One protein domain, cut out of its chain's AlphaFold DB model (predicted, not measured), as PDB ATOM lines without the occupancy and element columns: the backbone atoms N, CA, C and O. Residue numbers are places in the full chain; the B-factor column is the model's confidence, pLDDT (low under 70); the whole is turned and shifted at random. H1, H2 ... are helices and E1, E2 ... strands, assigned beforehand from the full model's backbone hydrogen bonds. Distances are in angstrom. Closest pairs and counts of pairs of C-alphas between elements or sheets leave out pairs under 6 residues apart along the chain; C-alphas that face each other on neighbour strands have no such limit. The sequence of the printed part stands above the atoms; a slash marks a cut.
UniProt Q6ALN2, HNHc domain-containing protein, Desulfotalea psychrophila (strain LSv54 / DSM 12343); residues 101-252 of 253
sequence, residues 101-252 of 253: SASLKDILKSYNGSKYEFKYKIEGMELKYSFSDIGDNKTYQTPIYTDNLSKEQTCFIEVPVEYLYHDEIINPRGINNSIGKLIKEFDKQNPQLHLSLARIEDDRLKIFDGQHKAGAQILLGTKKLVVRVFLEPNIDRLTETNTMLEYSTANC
ATOM      1  N   SER A 101     -26.297  17.596  35.668       92.75
ATOM      2  CA  SER A 101     -26.236  17.097  37.044       92.75
ATOM      3  C   SER A 101     -25.119  17.786  37.828       92.75
ATOM      4  O   SER A 101     -24.013  17.945  37.313       92.75
ATOM      5  N   ALA A 102     -25.383  18.138  39.090       95.75
ATOM      6  CA  ALA A 102     -24.358  18.696  39.970       95.75
ATOM      7  C   ALA A 102     -23.234  17.685  40.236       95.75
ATOM      8  O   ALA A 102     -23.506  16.496  40.424       95.75
ATOM      9  N   SER A 103     -21.990  18.150  40.301       96.62
ATOM     10  CA  SER A 103     -20.812  17.329  40.609       96.62
ATOM     11  C   SER A 103     -20.182  17.715  41.953       96.62
ATOM     12  O   SER A 103     -20.682  18.587  42.674       96.62
ATOM     13  N   LEU A 104     -19.063  17.078  42.312       97.38
ATOM     14  CA  LEU A 104     -18.292  17.464  43.500       97.38
ATOM     15  C   LEU A 104     -17.863  18.940  43.458       97.38
ATOM     16  O   LEU A 104     -17.799  19.583  44.504       97.38
ATOM     17  N   LYS A 105     -17.645  19.498  42.261       97.50
ATOM     18  CA  LYS A 105     -17.338  20.921  42.049       97.50
ATOM     19  C   LYS A 105     -18.379  21.836  42.686       97.50
ATOM     20  O   LYS A 105     -18.027  22.825  43.326       97.50
ATOM     21  N   ASP A 106     -19.655  21.511  42.522       97.56
ATOM     22  CA  ASP A 106     -20.757  22.347  42.998       97.56
ATOM     23  C   ASP A 106     -20.934  22.236  44.515       97.56
ATOM     24  O   ASP A 106     -21.237  23.229  45.184       97.56
ATOM     25  N   ILE A 107     -20.677  21.048  45.073       97.69
ATOM     26  CA  ILE A 107     -20.632  20.838  46.525       97.69
ATOM     27  C   ILE A 107     -19.476  21.639  47.128       97.69
ATOM     28  O   ILE A 107     -19.706  22.412  48.053       97.69
ATOM     29  N   LEU A 108     -18.261  21.518  46.582       97.88
ATOM     30  CA  LEU A 108     -17.091  22.271  47.046       97.88
ATOM     31  C   LEU A 108     -17.379  23.773  47.046       97.88
ATOM     32  O   LEU A 108     -17.260  24.410  48.090       97.88
ATOM     33  N   LYS A 109     -17.872  24.329  45.933       97.00
ATOM     34  CA  LYS A 109     -18.240  25.753  45.846       97.00
ATOM     35  C   LYS A 109     -19.281  26.166  46.887       97.00
ATOM     36  O   LYS A 109     -19.121  27.201  47.529       97.00
ATOM     37  N   SER A 110     -20.317  25.351  47.097       96.50
ATOM     38  CA  SER A 110     -21.364  25.619  48.098       96.50
ATOM     39  C   SER A 110     -20.836  25.597  49.538       96.50
ATOM     40  O   SER A 110     -21.446  26.181  50.430       96.50
ATOM     41  N   TYR A 111     -19.696  24.940  49.763       96.75
ATOM     42  CA  TYR A 111     -19.035  24.792  51.059       96.75
ATOM     43  C   TYR A 111     -17.710  25.562  51.142       96.75
ATOM     44  O   TYR A 111     -16.876  25.251  51.991       96.75
ATOM     45  N   ASN A 112     -17.546  26.606  50.318       96.31
ATOM     46  CA  ASN A 112     -16.392  27.510  50.345       96.31
ATOM     47  C   ASN A 112     -15.055  26.854  49.935       96.31
ATOM     48  O   ASN A 112     -13.996  27.390  50.246       96.31
ATOM     49  N   GLY A 113     -15.112  25.712  49.248       97.44
ATOM     50  CA  GLY A 113     -13.971  24.988  48.693       97.44
ATOM     51  C   GLY A 113     -13.487  25.528  47.342       97.44
ATOM     52  O   GLY A 113     -14.059  26.480  46.806       97.44
ATOM     53  N   SER A 114     -12.466  24.883  46.767       97.75
ATOM     54  CA  SER A 114     -11.929  25.185  45.421       97.75
ATOM     55  C   SER A 114     -11.498  26.646  45.217       97.75
ATOM     56  O   SER A 114     -11.877  27.291  44.236       97.75
ATOM     57  N   LYS A 115     -10.717  27.176  46.158       97.94
ATOM     58  CA  LYS A 115     -10.292  28.579  46.215       97.94
ATOM     59  C   LYS A 115      -8.822  28.805  45.916       97.94
ATOM     60  O   LYS A 115      -8.510  29.776  45.234       97.94
ATOM     61  N   TYR A 116      -7.955  27.970  46.477       98.31
ATOM     62  CA  TYR A 116      -6.528  28.255  46.554       98.31
ATOM     63  C   TYR A 116      -5.702  27.224  45.801       98.31
ATOM     64  O   TYR A 116      -6.031  26.039  45.763       98.31
ATOM     65  N   GLU A 117      -4.605  27.699  45.231       97.62
ATOM     66  CA  GLU A 117      -3.591  26.867  44.595       97.62
ATOM     67  C   GLU A 117      -2.756  26.143  45.654       97.62
ATOM     68  O   GLU A 117      -2.442  26.673  46.719       97.62
ATOM     69  N   PHE A 118      -2.402  24.900  45.365       97.62
ATOM     70  CA  PHE A 118      -1.612  24.038  46.216       97.62
ATOM     71  C   PHE A 118      -0.125  24.286  45.978       97.62
ATOM     72  O   PHE A 118       0.443  23.845  44.985       97.62
ATOM     73  N   LYS A 119       0.518  24.972  46.925       96.44
ATOM     74  CA  LYS A 119       1.962  25.228  46.885       96.44
ATOM     75  C   LYS A 119       2.723  24.048  47.473       96.44
ATOM     76  O   LYS A 119       2.575  23.739  48.661       96.44
ATOM     77  N   TYR A 120       3.579  23.438  46.661       97.06
ATOM     78  CA  TYR A 120       4.395  22.299  47.060       97.06
ATOM     79  C   TYR A 120       5.782  22.325  46.415       97.06
ATOM     80  O   TYR A 120       6.043  23.062  45.468       97.06
ATOM     81  N   LYS A 121       6.677  21.496  46.947       96.94
ATOM     82  CA  LYS A 121       7.942  21.117  46.317       96.94
ATOM     83  C   LYS A 121       8.270  19.669  46.653       96.94
ATOM     84  O   LYS A 121       7.874  19.171  47.708       96.94
ATOM     85  N   ILE A 122       9.005  19.014  45.766       97.06
ATOM     86  CA  ILE A 122       9.486  17.646  45.962       97.06
ATOM     87  C   ILE A 122      10.984  17.709  46.263       97.06
ATOM     88  O   ILE A 122      11.748  18.317  45.517       97.06
ATOM     89  N   GLU A 123      11.397  17.098  47.371       96.19
ATOM     90  CA  GLU A 123      12.798  16.990  47.781       96.19
ATOM     91  C   GLU A 123      13.129  15.513  48.021       96.19
ATOM     92  O   GLU A 123      12.767  14.932  49.043       96.19
ATOM     93  N   GLY A 124      13.791  14.879  47.050       94.62
ATOM     94  CA  GLY A 124      14.051  13.439  47.093       94.62
ATOM     95  C   GLY A 124      12.749  12.631  47.074       94.62
ATOM     96  O   GLY A 124      11.995  12.702  46.110       94.62
ATOM     97  N   MET A 125      12.497  11.868  48.140       95.94
ATOM     98  CA  MET A 125      11.290  11.045  48.313       95.94
ATOM     99  C   MET A 125      10.283  11.683  49.281       95.94
ATOM    100  O   MET A 125       9.495  10.980  49.908       95.94
ATOM    101  N   GLU A 126      10.308  13.007  49.432       97.94
ATOM    102  CA  GLU A 126       9.378  13.746  50.288       97.94
ATOM    103  C   GLU A 126       8.658  14.850  49.511       97.94
ATOM    104  O   GLU A 126       9.267  15.609  48.753       97.94
ATOM    105  N   LEU A 127       7.352  14.973  49.750       98.06
ATOM    106  CA  LEU A 127       6.546  16.107  49.319       98.06
ATOM    107  C   LEU A 127       6.449  17.105  50.475       98.06
ATOM    108  O   LEU A 127       5.944  16.758  51.543       98.06
ATOM    109  N   LYS A 128       6.874  18.351  50.249       98.25
ATOM    110  CA  LYS A 128       6.741  19.464  51.200       98.25
ATOM    111  C   LYS A 128       5.703  20.459  50.703       98.25
ATOM    112  O   LYS A 128       5.725  20.822  49.531       98.25
ATOM    113  N   TYR A 129       4.805  20.908  51.573       97.81
ATOM    114  CA  TYR A 129       3.666  21.751  51.189       97.81
ATOM    115  C   TYR A 129       3.176  22.642  52.340       97.81
ATOM    116  O   TYR A 129       3.605  22.496  53.485       97.81
ATOM    117  N   SER A 130       2.286  23.590  52.040       97.12
ATOM    118  CA  SER A 130       1.689  24.498  53.035       97.12
ATOM    119  C   SER A 130       0.286  24.955  52.627       97.12
ATOM    120  O   SER A 130      -0.084  24.843  51.459       97.12
ATOM    121  N   PHE A 131      -0.474  25.494  53.585       97.44
ATOM    122  CA  PHE A 131      -1.830  26.018  53.383       97.44
ATOM    123  C   PHE A 131      -1.940  27.480  53.862       97.44
ATOM    124  O   PHE A 131      -2.839  27.855  54.616       97.44
ATOM    125  N   SER A 132      -0.992  28.325  53.447       96.75
ATOM    126  CA  SER A 132      -0.857  29.698  53.952       96.75
ATOM    127  C   SER A 132      -2.071  30.593  53.682       96.75
ATOM    128  O   SER A 132      -2.347  31.498  54.465       96.75
ATOM    129  N   ASP A 133      -2.825  30.349  52.606       97.38
ATOM    130  CA  ASP A 133      -3.957  31.199  52.199       97.38
ATOM    131  C   ASP A 133      -5.179  31.062  53.123       97.38
ATOM    132  O   ASP A 133      -6.070  31.910  53.100       97.38
ATOM    133  N   ILE A 134      -5.200  30.037  53.986       96.44
ATOM    134  CA  ILE A 134      -6.167  29.899  55.089       96.44
ATOM    135  C   ILE A 134      -5.578  30.304  56.451       96.44
ATOM    136  O   ILE A 134      -6.155  29.996  57.493       96.44
ATOM    137  N   GLY A 135      -4.424  30.977  56.458       96.12
ATOM    138  CA  GLY A 135      -3.721  31.400  57.672       96.12
ATOM    139  C   GLY A 135      -2.898  30.296  58.347       96.12
ATOM    140  O   GLY A 135      -2.374  30.515  59.440       96.12
ATOM    141  N   ASP A 136      -2.759  29.123  57.721       95.81
ATOM    142  CA  ASP A 136      -1.892  28.055  58.215       95.81
ATOM    143  C   ASP A 136      -0.479  28.191  57.635       95.81
ATOM    144  O   ASP A 136      -0.156  27.682  56.562       95.81
ATOM    145  N   ASN A 137       0.380  28.891  58.377       94.19
ATOM    146  CA  ASN A 137       1.769  29.146  57.989       94.19
ATOM    147  C   ASN A 137       2.713  27.960  58.250       94.19
ATOM    148  O   ASN A 137       3.929  28.102  58.109       94.19
ATOM    149  N   LYS A 138       2.197  26.800  58.676       96.62
ATOM    150  CA  LYS A 138       3.029  25.615  58.887       96.62
ATOM    151  C   LYS A 138       3.455  25.018  57.550       96.62
ATOM    152  O   LYS A 138       2.688  24.960  56.590       96.62
ATOM    153  N   THR A 139       4.685  24.521  57.519       97.12
ATOM    154  CA  THR A 139       5.152  23.634  56.455       97.12
ATOM    155  C   THR A 139       4.937  22.194  56.889       97.12
ATOM    156  O   THR A 139       5.332  21.797  57.985       97.12
ATOM    157  N   TYR A 140       4.316  21.420  56.012       97.88
ATOM    158  CA  TYR A 140       4.075  19.997  56.179       97.88
ATOM    159  C   TYR A 140       4.995  19.210  55.255       97.88
ATOM    160  O   TYR A 140       5.424  19.714  54.214       97.88
ATOM    161  N   GLN A 141       5.277  17.966  55.630       97.81
ATOM    162  CA  GLN A 141       6.020  17.030  54.800       97.81
ATOM    163  C   GLN A 141       5.421  15.630  54.907       97.81
ATOM    164  O   GLN A 141       4.961  15.232  55.978       97.81
ATOM    165  N   THR A 142       5.413  14.897  53.798       98.25
ATOM    166  CA  THR A 142       4.928  13.513  53.728       98.25
ATOM    167  C   THR A 142       5.842  12.691  52.817       98.25
ATOM    168  O   THR A 142       6.346  13.231  51.824       98.25
ATOM    169  N   PRO A 143       6.087  11.406  53.120       98.31
ATOM    170  CA  PRO A 143       6.836  10.535  52.226       98.31
ATOM    171  C   PRO A 143       6.079  10.281  50.916       98.31
ATOM    172  O   PRO A 143       4.848  10.184  50.871       98.31
ATOM    173  N   ILE A 144       6.849  10.130  49.846       98.56
ATOM    174  CA  ILE A 144       6.395   9.690  48.533       98.56
ATOM    175  C   ILE A 144       6.598   8.179  48.446       98.56
ATOM    176  O   ILE A 144       7.650   7.644  48.795       98.56
ATOM    177  N   TYR A 145       5.581   7.487  47.954       98.00
ATOM    178  CA  TYR A 145       5.575   6.050  47.743       98.00
ATOM    179  C   TYR A 145       5.485   5.751  46.255       98.00
ATOM    180  O   TYR A 145       4.623   6.294  45.566       98.00
ATOM    181  N   THR A 146       6.330   4.842  45.782       97.19
ATOM    182  CA  THR A 146       6.303   4.364  44.399       97.19
ATOM    183  C   THR A 146       5.592   3.023  44.344       97.19
ATOM    184  O   THR A 146       5.969   2.087  45.050       97.19
ATOM    185  N   ASP A 147       4.572   2.912  43.499       94.38
ATOM    186  CA  ASP A 147       3.909   1.637  43.254       94.38
ATOM    187  C   ASP A 147       4.858   0.650  42.557       94.38
ATOM    188  O   ASP A 147       5.544   0.980  41.587       94.38
ATOM    189  N   ASN A 148       4.895  -0.592  43.037       95.25
ATOM    190  CA  ASN A 148       5.858  -1.578  42.558       95.25
ATOM    191  C   ASN A 148       5.632  -1.991  41.099       95.25
ATOM    192  O   ASN A 148       6.607  -2.320  40.418       95.25
ATOM    193  N   LEU A 149       4.385  -1.979  40.622       94.25
ATOM    194  CA  LEU A 149       4.018  -2.447  39.288       94.25
ATOM    195  C   LEU A 149       3.883  -1.283  38.316       94.25
ATOM    196  O   LEU A 149       4.483  -1.295  37.243       94.25
ATOM    197  N   SER A 150       3.103  -0.270  38.686       93.06
ATOM    198  CA  SER A 150       2.816   0.859  37.811       93.06
ATOM    199  C   SER A 150       3.942   1.881  37.768       93.06
ATOM    200  O   SER A 150       4.021   2.600  36.775       93.06
ATOM    201  N   LYS A 151       4.807   1.904  38.794       94.88
ATOM    202  CA  LYS A 151       5.847   2.919  39.036       94.88
ATOM    203  C   LYS A 151       5.308   4.326  39.296       94.88
ATOM    204  O   LYS A 151       6.095   5.256  39.423       94.88
ATOM    205  N   GLU A 152       3.993   4.465  39.444       94.88
ATOM    206  CA  GLU A 152       3.346   5.725  39.797       94.88
ATOM    207  C   GLU A 152       3.764   6.162  41.203       94.88
ATOM    208  O   GLU A 152       3.816   5.349  42.136       94.88
ATOM    209  N   GLN A 153       4.035   7.455  41.362       97.00
ATOM    210  CA  GLN A 153       4.376   8.048  42.647       97.00
ATOM    211  C   GLN A 153       3.131   8.624  43.311       97.00
ATOM    212  O   GLN A 153       2.340   9.341  42.698       97.00
ATOM    213  N   THR A 154       2.944   8.309  44.590       97.88
ATOM    214  CA  THR A 154       1.799   8.783  45.363       97.88
ATOM    215  C   THR A 154       2.186   9.189  46.773       97.88
ATOM    216  O   THR A 154       3.143   8.668  47.336       97.88
ATOM    217  N   CYS A 155       1.418  10.084  47.377       98.06
ATOM    218  CA  CYS A 155       1.537  10.423  48.792       98.06
ATOM    219  C   CYS A 155       0.156  10.520  49.448       98.06
ATOM    220  O   CYS A 155      -0.874  10.516  48.767       98.06
ATOM    221  N   PHE A 156       0.135  10.600  50.776       98.12
ATOM    222  CA  PHE A 156      -1.087  10.770  51.558       98.12
ATOM    223  C   PHE A 156      -1.009  12.080  52.328       98.12
ATOM    224  O   PHE A 156      -0.042  12.313  53.057       98.12
ATOM    225  N   ILE A 157      -2.024  12.925  52.156       98.06
ATOM    226  CA  ILE A 157      -2.098  14.238  52.798       98.06
ATOM    227  C   ILE A 157      -3.521  14.531  53.276       98.06
ATOM    228  O   ILE A 157      -4.501  14.127  52.651       98.06
ATOM    229  N   GLU A 158      -3.628  15.243  54.395       97.69
ATOM    230  CA  GLU A 158      -4.874  15.863  54.847       97.69
ATOM    231  C   GLU A 158      -4.981  17.264  54.228       97.69
ATOM    232  O   GLU A 158      -4.096  18.098  54.419       97.69
ATOM    233  N   VAL A 159      -6.058  17.523  53.485       98.25
ATOM    234  CA  VAL A 159      -6.210  18.730  52.661       98.25
ATOM    235  C   VAL A 159      -7.478  19.486  53.046       98.25
ATOM    236  O   VAL A 159      -8.557  18.885  53.038       98.25
ATOM    237  N   PRO A 160      -7.397  20.794  53.354       98.38
ATOM    238  CA  PRO A 160      -8.572  21.640  53.531       98.38
ATOM    239  C   PRO A 160      -9.421  21.722  52.260       98.38
ATOM    240  O   PRO A 160      -8.896  21.760  51.146       98.38
ATOM    241  N   VAL A 161     -10.745  21.785  52.410       98.25
ATOM    242  CA  VAL A 161     -11.683  21.829  51.271       98.25
ATOM    243  C   VAL A 161     -11.437  23.021  50.340       98.25
ATOM    244  O   VAL A 161     -11.711  22.939  49.144       98.25
ATOM    245  N   GLU A 162     -10.872  24.109  50.863       98.50
ATOM    246  CA  GLU A 162     -10.451  25.307  50.137       98.50
ATOM    247  C   GLU A 162      -9.389  25.026  49.064       98.50
ATOM    248  O   GLU A 162      -9.342  25.748  48.073       98.50
ATOM    249  N   TYR A 163      -8.583  23.974  49.217       98.56
ATOM    250  CA  TYR A 163      -7.536  23.581  48.264       98.56
ATOM    251  C   TYR A 163      -7.962  22.434  47.338       98.56
ATOM    252  O   TYR A 163      -7.237  22.080  46.410       98.56
ATOM    253  N   LEU A 164      -9.132  21.835  47.581       98.56
ATOM    254  CA  LEU A 164      -9.633  20.714  46.795       98.56
ATOM    255  C   LEU A 164     -10.484  21.195  45.625       98.56
ATOM    256  O   LEU A 164     -11.364  22.047  45.764       98.56
ATOM    257  N   TYR A 165     -10.253  20.582  44.473       98.50
ATOM    258  CA  TYR A 165     -10.983  20.783  43.231       98.50
ATOM    259  C   TYR A 165     -11.558  19.453  42.755       98.50
ATOM    260  O   TYR A 165     -11.117  18.382  43.162       98.50
ATOM    261  N   HIS A 166     -12.555  19.511  41.882       97.81
ATOM    262  CA  HIS A 166     -13.051  18.332  41.185       97.81
ATOM    263  C   HIS A 166     -12.351  18.203  39.832       97.81
ATOM    264  O   HIS A 166     -12.229  19.190  39.105       97.81
ATOM    265  N   ASP A 167     -11.900  16.995  39.513       96.75
ATOM    266  CA  ASP A 167     -11.322  16.668  38.220       96.75
ATOM    267  C   ASP A 167     -12.416  16.311  37.209       96.75
ATOM    268  O   ASP A 167     -12.920  15.188  37.176       96.75
ATOM    269  N   GLU A 168     -12.787  17.286  36.385       92.94
ATOM    270  CA  GLU A 168     -13.803  17.114  35.342       92.94
ATOM    271  C   GLU A 168     -13.266  16.363  34.105       92.94
ATOM    272  O   GLU A 168     -14.066  15.982  33.253       92.94
ATOM    273  N   ILE A 169     -11.944  16.155  33.994       91.81
ATOM    274  CA  ILE A 169     -11.303  15.481  32.852       91.81
ATOM    275  C   ILE A 169     -11.339  13.968  33.064       91.81
ATOM    276  O   ILE A 169     -11.917  13.245  32.257       91.81
ATOM    277  N   ILE A 170     -10.767  13.493  34.174       91.69
ATOM    278  CA  ILE A 170     -10.705  12.057  34.485       91.69
ATOM    279  C   ILE A 170     -12.078  11.541  34.941       91.69
ATOM    280  O   ILE A 170     -12.435  10.392  34.680       91.69
ATOM    281  N   ASN A 171     -12.875  12.380  35.615       89.88
ATOM    282  CA  ASN A 171     -14.180  11.988  36.139       89.88
ATOM    283  C   ASN A 171     -15.276  13.016  35.825       89.88
ATOM    284  O   ASN A 171     -15.674  13.795  36.689       89.88
ATOM    285  N   PRO A 172     -15.857  12.968  34.618       88.62
ATOM    286  CA  PRO A 172     -16.842  13.951  34.165       88.62
ATOM    287  C   PRO A 172     -18.248  13.778  34.778       88.62
ATOM    288  O   PRO A 172     -19.198  14.445  34.362       88.62
ATOM    289  N   ARG A 173     -18.443  12.843  35.716       88.00
ATOM    290  CA  ARG A 173     -19.779  12.413  36.163       88.00
ATOM    291  C   ARG A 173     -20.319  13.286  37.289       88.00
ATOM    292  O   ARG A 173     -19.599  13.647  38.212       88.00
ATOM    293  N   GLY A 174     -21.630  13.508  37.278       91.38
ATOM    294  CA  GLY A 174     -22.340  14.126  38.395       91.38
ATOM    295  C   GLY A 174     -22.507  13.203  39.608       91.38
ATOM    296  O   GLY A 174     -22.405  11.975  39.533       91.38
ATOM    297  N   ILE A 175     -22.847  13.810  40.740       92.44
ATOM    298  CA  ILE A 175     -23.243  13.124  41.967       92.44
ATOM    299  C   ILE A 175     -24.621  12.488  41.762       92.44
ATOM    300  O   ILE A 175     -25.586  13.157  41.390       92.44
ATOM    301  N   ASN A 176     -24.718  11.193  42.052       89.81
ATOM    302  CA  ASN A 176     -25.946  10.410  41.922       89.81
ATOM    303  C   ASN A 176     -26.547  10.098  43.306       89.81
ATOM    304  O   ASN A 176     -25.972  10.428  44.345       89.81
ATOM    305  N   ASN A 177     -27.685   9.403  43.321       85.75
ATOM    306  CA  ASN A 177     -28.459   9.121  44.535       85.75
ATOM    307  C   ASN A 177     -27.731   8.244  45.575       85.75
ATOM    308  O   ASN A 177     -28.136   8.219  46.739       85.75
ATOM    309  N   SER A 178     -26.650   7.545  45.201       88.25
ATOM    310  CA  SER A 178     -25.872   6.712  46.134       88.25
ATOM    311  C   SER A 178     -25.226   7.520  47.263       88.25
ATOM    312  O   SER A 178     -25.036   6.989  48.358       88.25
ATOM    313  N   ILE A 179     -24.978   8.818  47.048       93.44
ATOM    314  CA  ILE A 179     -24.408   9.705  48.069       93.44
ATOM    315  C   ILE A 179     -25.257   9.736  49.343       93.44
ATOM    316  O   ILE A 179     -24.709   9.817  50.436       93.44
ATOM    317  N   GLY A 180     -26.582   9.583  49.234       92.81
ATOM    318  CA  GLY A 180     -27.461   9.547  50.401       92.81
ATOM    319  C   GLY A 180     -27.170   8.366  51.328       92.81
ATOM    320  O   GLY A 180     -27.229   8.517  52.547       92.81
ATOM    321  N   LYS A 181     -26.780   7.211  50.767       92.25
ATOM    322  CA  LYS A 181     -26.339   6.048  51.554       92.25
ATOM    323  C   LYS A 181     -25.019   6.346  52.267       92.25
ATOM    324  O   LYS A 181     -24.903   6.061  53.450       92.25
ATOM    325  N   LEU A 182     -24.069   6.986  51.582       94.00
ATOM    326  CA  LEU A 182     -22.780   7.368  52.173       94.00
ATOM    327  C   LEU A 182     -22.935   8.388  53.307       94.00
ATOM    328  O   LEU A 182     -22.305   8.231  54.345       94.00
ATOM    329  N   ILE A 183     -23.807   9.389  53.148       94.94
ATOM    330  CA  ILE A 183     -24.102  10.366  54.210       94.94
ATOM    331  C   ILE A 183     -24.657   9.644  55.447       94.94
ATOM    332  O   ILE A 183     -24.199   9.901  56.558       94.94
ATOM    333  N   LYS A 184     -25.601   8.709  55.262       92.06
ATOM    334  CA  LYS A 184     -26.146   7.889  56.359       92.06
ATOM    335  C   LYS A 184     -25.073   7.020  57.028       92.06
ATOM    336  O   LYS A 184     -25.112   6.855  58.241       92.06
ATOM    337  N   GLU A 185     -24.140   6.454  56.265       92.69
ATOM    338  CA  GLU A 185     -23.056   5.632  56.817       92.69
ATOM    339  C   GLU A 185     -22.025   6.453  57.597       92.69
ATOM    340  O   GLU A 185     -21.641   6.068  58.698       92.69
ATOM    341  N   PHE A 186     -21.619   7.614  57.087       93.50
ATOM    342  CA  PHE A 186     -20.662   8.475  57.783       93.50
ATOM    343  C   PHE A 186     -21.255   9.159  59.024       93.50
ATOM    344  O   PHE A 186     -20.535   9.357  59.998       93.50
ATOM    345  N   ASP A 187     -22.562   9.441  59.059       91.62
ATOM    346  CA  ASP A 187     -23.248   9.932  60.272       91.62
ATOM    347  C   ASP A 187     -23.190   8.927  61.435       91.62
ATOM    348  O   ASP A 187     -23.164   9.320  62.600       91.62
ATOM    349  N   LYS A 188     -23.074   7.624  61.133       90.94
ATOM    350  CA  LYS A 188     -22.836   6.572  62.138       90.94
ATOM    351  C   LYS A 188     -21.397   6.547  62.663       90.94
ATOM    352  O   LYS A 188     -21.098   5.716  63.515       90.94
ATOM    353  N   GLN A 189     -20.519   7.429  62.180       89.88
ATOM    354  CA  GLN A 189     -19.089   7.476  62.515       89.88
ATOM    355  C   GLN A 189     -18.313   6.220  62.086       89.88
ATOM    356  O   GLN A 189     -17.256   5.913  62.635       89.88
ATOM    357  N   ASN A 190     -18.816   5.498  61.079       89.94
ATOM    358  CA  ASN A 190     -18.082   4.395  60.470       89.94
ATOM    359  C   ASN A 190     -16.857   4.935  59.704       89.94
ATOM    360  O   ASN A 190     -16.977   5.952  59.009       89.94
ATOM    361  N   PRO A 191     -15.685   4.277  59.789       87.75
ATOM    362  CA  PRO A 191     -14.483   4.752  59.119       87.75
ATOM    363  C   PRO A 191     -14.617   4.653  57.597       87.75
ATOM    364  O   PRO A 191     -15.164   3.691  57.053       87.75
ATOM    365  N   GLN A 192     -14.046   5.626  56.886       90.38
ATOM    366  CA  GLN A 192     -13.890   5.523  55.441       90.38
ATOM    367  C   GLN A 192     -12.780   4.521  55.108       90.38
ATOM    368  O   GLN A 192     -11.607   4.775  55.358       90.38
ATOM    369  N   LEU A 193     -13.150   3.403  54.483       91.06
ATOM    370  CA  LEU A 193     -12.203   2.331  54.151       91.06
ATOM    371  C   LEU A 193     -11.263   2.672  52.983       91.06
ATOM    372  O   LEU A 193     -10.138   2.188  52.920       91.06
ATOM    373  N   HIS A 194     -11.719   3.494  52.039       92.06
ATOM    374  CA  HIS A 194     -10.957   3.856  50.842       92.06
ATOM    375  C   HIS A 194     -10.964   5.362  50.644       92.06
ATOM    376  O   HIS A 194     -12.043   5.948  50.524       92.06
ATOM    377  N   LEU A 195      -9.775   5.961  50.585       94.06
ATOM    378  CA  LEU A 195      -9.551   7.396  50.398       94.06
ATOM    379  C   LEU A 195     -10.028   7.876  49.025       94.06
ATOM    380  O   LEU A 195     -10.108   7.096  48.078       94.06
ATOM    381  N   SER A 196     -10.330   9.168  48.927       96.38
ATOM    382  CA  SER A 196     -10.496   9.813  47.624       96.38
ATOM    383  C   SER A 196      -9.131   9.954  46.951       96.38
ATOM    384  O   SER A 196      -8.122  10.198  47.624       96.38
ATOM    385  N   LEU A 197      -9.110   9.786  45.630       97.62
ATOM    386  CA  LEU A 197      -7.895   9.901  44.832       97.62
ATOM    387  C   LEU A 197      -7.857  11.272  44.172       97.62
ATOM    388  O   LEU A 197      -8.861  11.743  43.630       97.62
ATOM    389  N   ALA A 198      -6.693  11.902  44.225       97.94
ATOM    390  CA  ALA A 198      -6.452  13.201  43.632       97.94
ATOM    391  C   ALA A 198      -5.152  13.206  42.831       97.94
ATOM    392  O   ALA A 198      -4.284  12.356  43.019       97.94
ATOM    393  N   ARG A 199      -5.009  14.190  41.952       97.44
ATOM    394  CA  ARG A 199      -3.750  14.525  41.287       97.44
ATOM    395  C   ARG A 199      -3.515  16.023  41.366       97.44
ATOM    396  O   ARG A 199      -4.445  16.782  41.649       97.44
ATOM    397  N   ILE A 200      -2.285  16.431  41.107       96.88
ATOM    398  CA  ILE A 200      -1.942  17.841  40.960       96.88
ATOM    399  C   ILE A 200      -1.991  18.192  39.470       96.88
ATOM    400  O   ILE A 200      -1.387  17.503  38.654       96.88
ATOM    401  N   GLU A 201      -2.732  19.240  39.120       94.88
ATOM    402  CA  GLU A 201      -2.759  19.823  37.773       94.88
ATOM    403  C   GLU A 201      -2.909  21.336  37.881       94.88
ATOM    404  O   GLU A 201      -3.847  21.798  38.535       94.88
ATOM    405  N   ASP A 202      -2.015  22.083  37.229       93.12
ATOM    406  CA  ASP A 202      -1.957  23.552  37.276       93.12
ATOM    407  C   ASP A 202      -2.019  24.080  38.717       93.12
ATOM    408  O   ASP A 202      -2.908  24.858  39.070       93.12
ATOM    409  N   ASP A 203      -1.144  23.553  39.580       95.44
ATOM    410  CA  ASP A 203      -1.087  23.865  41.012       95.44
ATOM    411  C   ASP A 203      -2.420  23.654  41.753       95.44
ATOM    412  O   ASP A 203      -2.715  24.316  42.743       95.44
ATOM    413  N   ARG A 204      -3.275  22.724  41.310       97.44
ATOM    414  CA  ARG A 204      -4.548  22.403  41.982       97.44
ATOM    415  C   ARG A 204      -4.652  20.924  42.304       97.44
ATOM    416  O   ARG A 204      -4.437  20.078  41.443       97.44
ATOM    417  N   LEU A 205      -5.074  20.614  43.531       98.00
ATOM    418  CA  LEU A 205      -5.395  19.250  43.954       98.00
ATOM    419  C   LEU A 205      -6.790  18.861  43.455       98.00
ATOM    420  O   LEU A 205      -7.803  19.214  44.062       98.00
ATOM    421  N   LYS A 206      -6.849  18.135  42.336       98.06
ATOM    422  CA  LYS A 206      -8.098  17.728  41.681       98.06
ATOM    423  C   LYS A 206      -8.460  16.291  42.056       98.06
ATOM    424  O   LYS A 206      -7.726  15.360  41.742       98.06
ATOM    425  N   ILE A 207      -9.594  16.112  42.736       98.00
ATOM    426  CA  ILE A 207     -10.181  14.809  43.068       98.00
ATOM    427  C   ILE A 207     -10.808  14.216  41.812       98.00
ATOM    428  O   ILE A 207     -11.797  14.756  41.301       98.00
ATOM    429  N   PHE A 208     -10.274  13.078  41.381       95.88
ATOM    430  CA  PHE A 208     -10.786  12.328  40.242       95.88
ATOM    431  C   PHE A 208     -11.529  11.053  40.645       95.88
ATOM    432  O   PHE A 208     -12.467  10.681  39.956       95.88
ATOM    433  N   ASP A 209     -11.233  10.431  41.790       94.56
ATOM    434  CA  ASP A 209     -11.996   9.267  42.267       94.56
ATOM    435  C   ASP A 209     -12.504   9.434  43.707       94.56
ATOM    436  O   ASP A 209     -11.930  10.141  44.541       94.56
ATOM    437  N   GLY A 210     -13.635   8.790  44.004       93.00
ATOM    438  CA  GLY A 210     -14.282   8.874  45.309       93.00
ATOM    439  C   GLY A 210     -15.080  10.165  45.509       93.00
ATOM    440  O   GLY A 210     -15.212  10.633  46.642       93.00
ATOM    441  N   GLN A 211     -15.634  10.739  44.435       94.38
ATOM    442  CA  GLN A 211     -16.369  12.007  44.495       94.38
ATOM    443  C   GLN A 211     -17.600  11.977  45.416       94.38
ATOM    444  O   GLN A 211     -17.838  12.936  46.148       94.38
ATOM    445  N   HIS A 212     -18.353  10.869  45.460       94.88
ATOM    446  CA  HIS A 212     -19.503  10.740  46.367       94.88
ATOM    447  C   HIS A 212     -19.062  10.640  47.830       94.88
ATOM    448  O   HIS A 212     -19.762  11.144  48.703       94.88
ATOM    449  N   LYS A 213     -17.890  10.046  48.107       95.19
ATOM    450  CA  LYS A 213     -17.324   9.958  49.464       95.19
ATOM    451  C   LYS A 213     -16.872  11.332  49.953       95.19
ATOM    452  O   LYS A 213     -17.263  11.744  51.042       95.19
ATOM    453  N   ALA A 214     -16.111  12.050  49.125       96.56
ATOM    454  CA  ALA A 214     -15.697  13.422  49.409       96.56
ATOM    455  C   ALA A 214     -16.921  14.327  49.613       96.56
ATOM    456  O   ALA A 214     -17.037  14.996  50.638       96.56
ATOM    457  N   GLY A 215     -17.883  14.276  48.685       96.88
ATOM    458  CA  GLY A 215     -19.120  15.047  48.766       96.88
ATOM    459  C   GLY A 215     -19.921  14.756  50.037       96.88
ATOM    460  O   GLY A 215     -20.350  15.691  50.704       96.88
ATOM    461  N   ALA A 216     -20.082  13.485  50.418       96.81
ATOM    462  CA  ALA A 216     -20.815  13.103  51.626       96.81
ATOM    463  C   ALA A 216     -20.168  13.655  52.908       96.81
ATOM    464  O   ALA A 216     -20.873  14.200  53.756       96.81
ATOM    465  N   GLN A 217     -18.841  13.567  53.036       96.50
ATOM    466  CA  GLN A 217     -18.123  14.120  54.189       96.50
ATOM    467  C   GLN A 217     -18.227  15.649  54.259       96.50
ATOM    468  O   GLN A 217     -18.490  16.203  55.326       96.50
ATOM    469  N   ILE A 218     -18.078  16.337  53.123       97.62
ATOM    470  CA  ILE A 218     -18.213  17.801  53.054       97.62
ATOM    471  C   ILE A 218     -19.629  18.226  53.458       97.62
ATOM    472  O   ILE A 218     -19.800  19.141  54.263       97.62
ATOM    473  N   LEU A 219     -20.652  17.522  52.961       97.00
ATOM    474  CA  LEU A 219     -22.055  17.769  53.302       97.00
ATOM    475  C   LEU A 219     -22.342  17.592  54.804       97.00
ATOM    476  O   LEU A 219     -23.162  18.333  55.351       97.00
ATOM    477  N   LEU A 220     -21.641  16.662  55.465       95.88
ATOM    478  CA  LEU A 220     -21.672  16.445  56.919       95.88
ATOM    479  C   LEU A 220     -20.873  17.491  57.719       95.88
ATOM    480  O   LEU A 220     -20.945  17.506  58.945       95.88
ATOM    481  N   GLY A 221     -20.167  18.404  57.046       95.25
ATOM    482  CA  GLY A 221     -19.485  19.542  57.662       95.25
ATOM    483  C   GLY A 221     -17.977  19.375  57.842       95.25
ATOM    484  O   GLY A 221     -17.343  20.273  58.402       95.25
ATOM    485  N   THR A 222     -17.387  18.283  57.352       95.00
ATOM    486  CA  THR A 222     -15.935  18.084  57.372       95.00
ATOM    487  C   THR A 222     -15.216  19.204  56.612       95.00
ATOM    488  O   THR A 222     -15.612  19.581  55.509       95.00
ATOM    489  N   LYS A 223     -14.141  19.738  57.207       96.56
ATOM    490  CA  LYS A 223     -13.332  20.833  56.640       96.56
ATOM    491  C   LYS A 223     -12.040  20.383  55.974       96.56
ATOM    492  O   LYS A 223     -11.450  21.158  55.233       96.56
ATOM    493  N   LYS A 224     -11.612  19.148  56.224       97.25
ATOM    494  CA  LYS A 224     -10.393  18.574  55.664       97.25
ATOM    495  C   LYS A 224     -10.610  17.123  55.267       97.25
ATOM    496  O   LYS A 224     -11.291  16.400  55.984       97.25
ATOM    497  N   LEU A 225     -10.028  16.690  54.156       97.50
ATOM    498  CA  LEU A 225     -10.112  15.308  53.689       97.50
ATOM    499  C   LEU A 225      -8.717  14.703  53.598       97.50
ATOM    500  O   LEU A 225      -7.803  15.329  53.070       97.50
ATOM    501  N   VAL A 226      -8.572  13.465  54.066       97.31
ATOM    502  CA  VAL A 226      -7.385  12.663  53.765       97.31
ATOM    503  C   VAL A 226      -7.533  12.120  52.349       97.31
ATOM    504  O   VAL A 226      -8.521  11.452  52.028       97.31
ATOM    505  N   VAL A 227      -6.558  12.417  51.497       97.88
ATOM    506  CA  VAL A 227      -6.550  12.023  50.086       97.88
ATOM    507  C   VAL A 227      -5.239  11.338  49.728       97.88
ATOM    508  O   VAL A 227      -4.184  11.647  50.289       97.88
ATOM    509  N   ARG A 228      -5.311  10.408  48.774       98.06
ATOM    510  CA  ARG A 228      -4.127   9.870  48.101       98.06
ATOM    511  C   ARG A 228      -3.874  10.706  46.855       98.06
ATOM    512  O   ARG A 228      -4.723  10.739  45.966       98.06
ATOM    513  N   VAL A 229      -2.725  11.364  46.794       98.25
ATOM    514  CA  VAL A 229      -2.349  12.243  45.684       98.25
ATOM    515  C   VAL A 229      -1.355  11.531  44.787       98.25
ATOM    516  O   VAL A 229      -0.325  11.070  45.271       98.25
ATOM    517  N   PHE A 230      -1.661  11.458  43.498       97.56
ATOM    518  CA  PHE A 230      -0.743  11.030  42.453       97.56
ATOM    519  C   PHE A 230       0.124  12.209  42.003       97.56
ATOM    520  O   PHE A 230      -0.398  13.291  41.717       97.56
ATOM    521  N   LEU A 231       1.438  11.990  41.976       95.88
ATOM    522  CA  LEU A 231       2.452  12.975  41.604       95.88
ATOM    523  C   LEU A 231       2.901  12.693  40.171       95.88
ATOM    524  O   LEU A 231       3.342  11.585  39.887       95.88
ATOM    525  N   GLU A 232       2.735  13.683  39.289       91.94
ATOM    526  CA  GLU A 232       3.067  13.593  37.855       91.94
ATOM    527  C   GLU A 232       2.579  12.300  37.162       91.94
ATOM    528  O   GLU A 232       3.351  11.643  36.460       91.94
ATOM    529  N   PRO A 233       1.307  11.887  37.350       92.75
ATOM    530  CA  PRO A 233       0.864  10.602  36.835       92.75
ATOM    531  C   PRO A 233       0.678  10.591  35.322       92.75
ATOM    532  O   PRO A 233       0.370  11.616  34.703       92.75
ATOM    533  N   ASN A 234       0.718   9.394  34.732       92.00
ATOM    534  CA  ASN A 234       0.246   9.207  33.365       92.00
ATOM    535  C   ASN A 234      -1.291   9.352  33.313       92.00
ATOM    536  O   ASN A 234      -2.034   8.476  33.768       92.00
ATOM    537  N   ILE A 235      -1.764  10.470  32.756       90.81
ATOM    538  CA  ILE A 235      -3.188  10.838  32.733       90.81
ATOM    539  C   ILE A 235      -4.025   9.865  31.905       90.81
ATOM    540  O   ILE A 235      -5.112   9.484  32.347       90.81
ATOM    541  N   ASP A 236      -3.523   9.420  30.754       89.25
ATOM    542  CA  ASP A 236      -4.242   8.478  29.892       89.25
ATOM    543  C   ASP A 236      -4.451   7.153  30.621       89.25
ATOM    544  O   ASP A 236      -5.571   6.644  30.701       89.25
ATOM    545  N   ARG A 237      -3.393   6.651  31.268       88.94
ATOM    546  CA  ARG A 237      -3.446   5.423  32.063       88.94
ATOM    547  C   ARG A 237      -4.395   5.548  33.251       88.94
ATOM    548  O   ARG A 237      -5.148   4.611  33.522       88.94
ATOM    549  N   LEU A 238      -4.373   6.673  33.971       89.88
ATOM    550  CA  LEU A 238      -5.310   6.909  35.073       89.88
ATOM    551  C   LEU A 238      -6.756   6.965  34.579       89.88
ATOM    552  O   LEU A 238      -7.633   6.382  35.214       89.88
ATOM    553  N   THR A 239      -7.001   7.621  33.448       88.44
ATOM    554  CA  THR A 239      -8.339   7.756  32.858       88.44
ATOM    555  C   THR A 239      -8.881   6.405  32.407       88.44
ATOM    556  O   THR A 239     -10.011   6.044  32.749       88.44
ATOM    557  N   GLU A 240      -8.059   5.625  31.704       87.00
ATOM    558  CA  GLU A 240      -8.393   4.269  31.274       87.00
ATOM    559  C   GLU A 240      -8.680   3.368  32.480       87.00
ATOM    560  O   GLU A 240      -9.737   2.741  32.548       87.00
ATOM    561  N   THR A 241      -7.795   3.369  33.480       85.38
ATOM    562  CA  THR A 241      -7.939   2.531  34.678       85.38
ATOM    563  C   THR A 241      -9.179   2.911  35.483       85.38
ATOM    564  O   THR A 241      -9.925   2.029  35.905       85.38
ATOM    565  N   ASN A 242      -9.435   4.209  35.677       82.88
ATOM    566  CA  ASN A 242     -10.619   4.684  36.389       82.88
ATOM    567  C   ASN A 242     -11.903   4.254  35.663       82.88
ATOM    568  O   ASN A 242     -12.841   3.765  36.286       82.88
ATOM    569  N   THR A 243     -11.908   4.346  34.334       77.56
ATOM    570  CA  THR A 243     -13.031   3.906  33.503       77.56
ATOM    571  C   THR A 243     -13.230   2.386  33.579       77.56
ATOM    572  O   THR A 243     -14.347   1.915  33.778       77.56
ATOM    573  N   MET A 244     -12.159   1.593  33.473       74.50
ATOM    574  CA  MET A 244     -12.229   0.127  33.511       74.50
ATOM    575  C   MET A 244     -12.635  -0.424  34.883       74.50
ATOM    576  O   MET A 244     -13.459  -1.337  34.942       74.50
ATOM    577  N   LEU A 245     -12.099   0.131  35.978       61.84
ATOM    578  CA  LEU A 245     -12.446  -0.283  37.344       61.84
ATOM    579  C   LEU A 245     -13.942  -0.107  37.633       61.84
ATOM    580  O   LEU A 245     -14.553  -0.905  38.351       61.84
ATOM    581  N   GLU A 246     -14.556   0.915  37.049       60.47
ATOM    582  CA  GLU A 246     -15.995   1.138  37.149       60.47
ATOM    583  C   GLU A 246     -16.795   0.062  36.415       60.47
ATOM    584  O   GLU A 246     -17.747  -0.480  36.978       60.47
ATOM    585  N   TYR A 247     -16.390  -0.319  35.201       59.03
ATOM    586  CA  TYR A 247     -17.046  -1.410  34.474       59.03
ATOM    587  C   TYR A 247     -16.858  -2.767  35.161       59.03
ATOM    588  O   TYR A 247     -17.797  -3.561  35.216       59.03
ATOM    589  N   SER A 248     -15.676  -3.040  35.724       51.34
ATOM    590  CA  SER A 248     -15.432  -4.300  36.433       51.34
ATOM    591  C   SER A 248     -16.221  -4.396  37.738       51.34
ATOM    592  O   SER A 248     -16.695  -5.471  38.086       51.34
ATOM    593  N   THR A 249     -16.407  -3.281  38.453       51.34
ATOM    594  CA  THR A 249     -17.201  -3.269  39.693       51.34
ATOM    595  C   THR A 249     -18.706  -3.303  39.428       51.34
ATOM    596  O   THR A 249     -19.436  -3.874  40.233       51.34
ATOM    597  N   ALA A 250     -19.177  -2.775  38.294       50.25
ATOM    598  CA  ALA A 250     -20.583  -2.860  37.890       50.25
ATOM    599  C   ALA A 250     -21.032  -4.287  37.515       50.25
ATOM    600  O   ALA A 250     -22.209  -4.596  37.652       50.25
ATOM    601  N   ASN A 251     -20.105  -5.152  37.085       38.28
ATOM    602  CA  ASN A 251     -20.378  -6.544  36.695       38.28
ATOM    603  C   ASN A 251     -20.076  -7.581  37.796       38.28
ATOM    604  O   ASN A 251     -20.208  -8.780  37.559       38.28
ATOM    605  N   CYS A 252     -19.653  -7.143  38.985       34.47
ATOM    606  CA  CYS A 252     -19.353  -8.019  40.124       34.47
ATOM    607  C   CYS A 252     -20.418  -7.986  41.239       34.47
ATOM    608  O   CYS A 252     -20.166  -8.526  42.316       34.47
TER     609      CYS A 252
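What this domain is: This is residues 101 to 252 of the 253 residues of the protein "HNHc domain-containing protein" of Desulfotalea psychrophila (strain LSv54 / DSM 12343) (UniProt Q6ALN2). A strongly twisted sheet of five strands, E4 E8 E6 E7 E5, makes the core; the small sheet E1 E2 E3 is partly face to face with it near the edge strand E4, while H1, beside the other edge strand E5, and H3, near E8 and E6, pack on one face of the large sheet, with H2 packed on H3. H4 runs along one end of the large sheet and only grazes it, and residues 244 to 252 stick out. The 152 printed residues hold four named helices and eight named strands, in the order H1 E1 E2 E3 E4 E5 H2 E6 E7 H3 E8 H4, and the class is mixed, helices and strands. The large sheet is mixed and the small one antiparallel. The whole is compact, with a radius of gyration of the C-alphas of 15.3 A and spans of 41 by 38 by 27 A.

Where its parts are: Start at C-alpha 104, at (-18.292, 17.464, 43.500), where H1 begins and runs to residue 110. Next come E1, residues 119 to 123, 13.6 A long; E2, residues 126 to 131, 16.9 A; and E3, residues 136 to 143, 20.5 A. Find C-alpha 153 at (4.376, 8.048, 42.647); there E4 begins and runs 21.7 A to residue 160, bending by 54 degrees at residue 156. E5 is short, residues 164 to 166, 7.0 A. After it look for H2, residues 179 to 187, 12.3 A; E6, residues 196 to 201, 16.0 A; E7, residues 204 to 209, 15.1 A; and H3, residues 211 to 219, 12.0 A. E8, residues 224 to 231, is 19.9 A long and bends by 55 degrees at residue 228. H4, residues 235 to 250, is the longest helix, 22.7 A, and ends at C-alpha 250, at (-20.583, -2.860, 37.890).

How they stand to each other: Begin with the large sheet, order E4 E8 E6 E7 E5. E4 and E8 are antiparallel, with N 155 and O 229 2.9 A apart; E8 and E6 are parallel, with N 230 and O 198 at 2.8 A. The hairpin E6 and E7 is antiparallel, with N 206 and O 199 at 2.8 A, and E7 and E5 are parallel, with N 165 and O 205 at 2.8 A. E1, E2 and E3 form a meander, each strand the antiparallel neighbour of the one before; look at N 121 and O 128, 2.8 A, and N 140 and O 129, 2.8 A. The two sheets form a sandwich, two sheets face to face, with their strands at 44 degrees; the closest C-alphas of E3 and E4 are those of Pro 143 and Cys 155, 6.3 A apart. H1 and H3 lie on the same face of the large sheet, giving two layers, helices on one face of a sheet. They touch at Leu 104 and Gly 215, their closest C-alphas, 5.9 A apart, at a shallow tilt of 18 degrees, the same way. H3 touches H2 too, closest at the C-alphas of Ile 183 and Ala 216, 5.0 A, at a steep tilt of 52 degrees. H4 only grazes the large sheet with its residues 235 to 242, and is apart from H1, H2 and H3. In H1, H2, H3 and H4 every O i to N i+4 pair is within hydrogen-bond range.

The domain as a whole: The two C-alphas farthest apart, of Asn 137 and Asn 251, are 47.1 A from each other. The printed part has no cut. The one long link is E5 to H2, residues 167 to 178. The mean pLDDT of the printed part is 92.5; look for the low values, under 70, at residues 245 to 252.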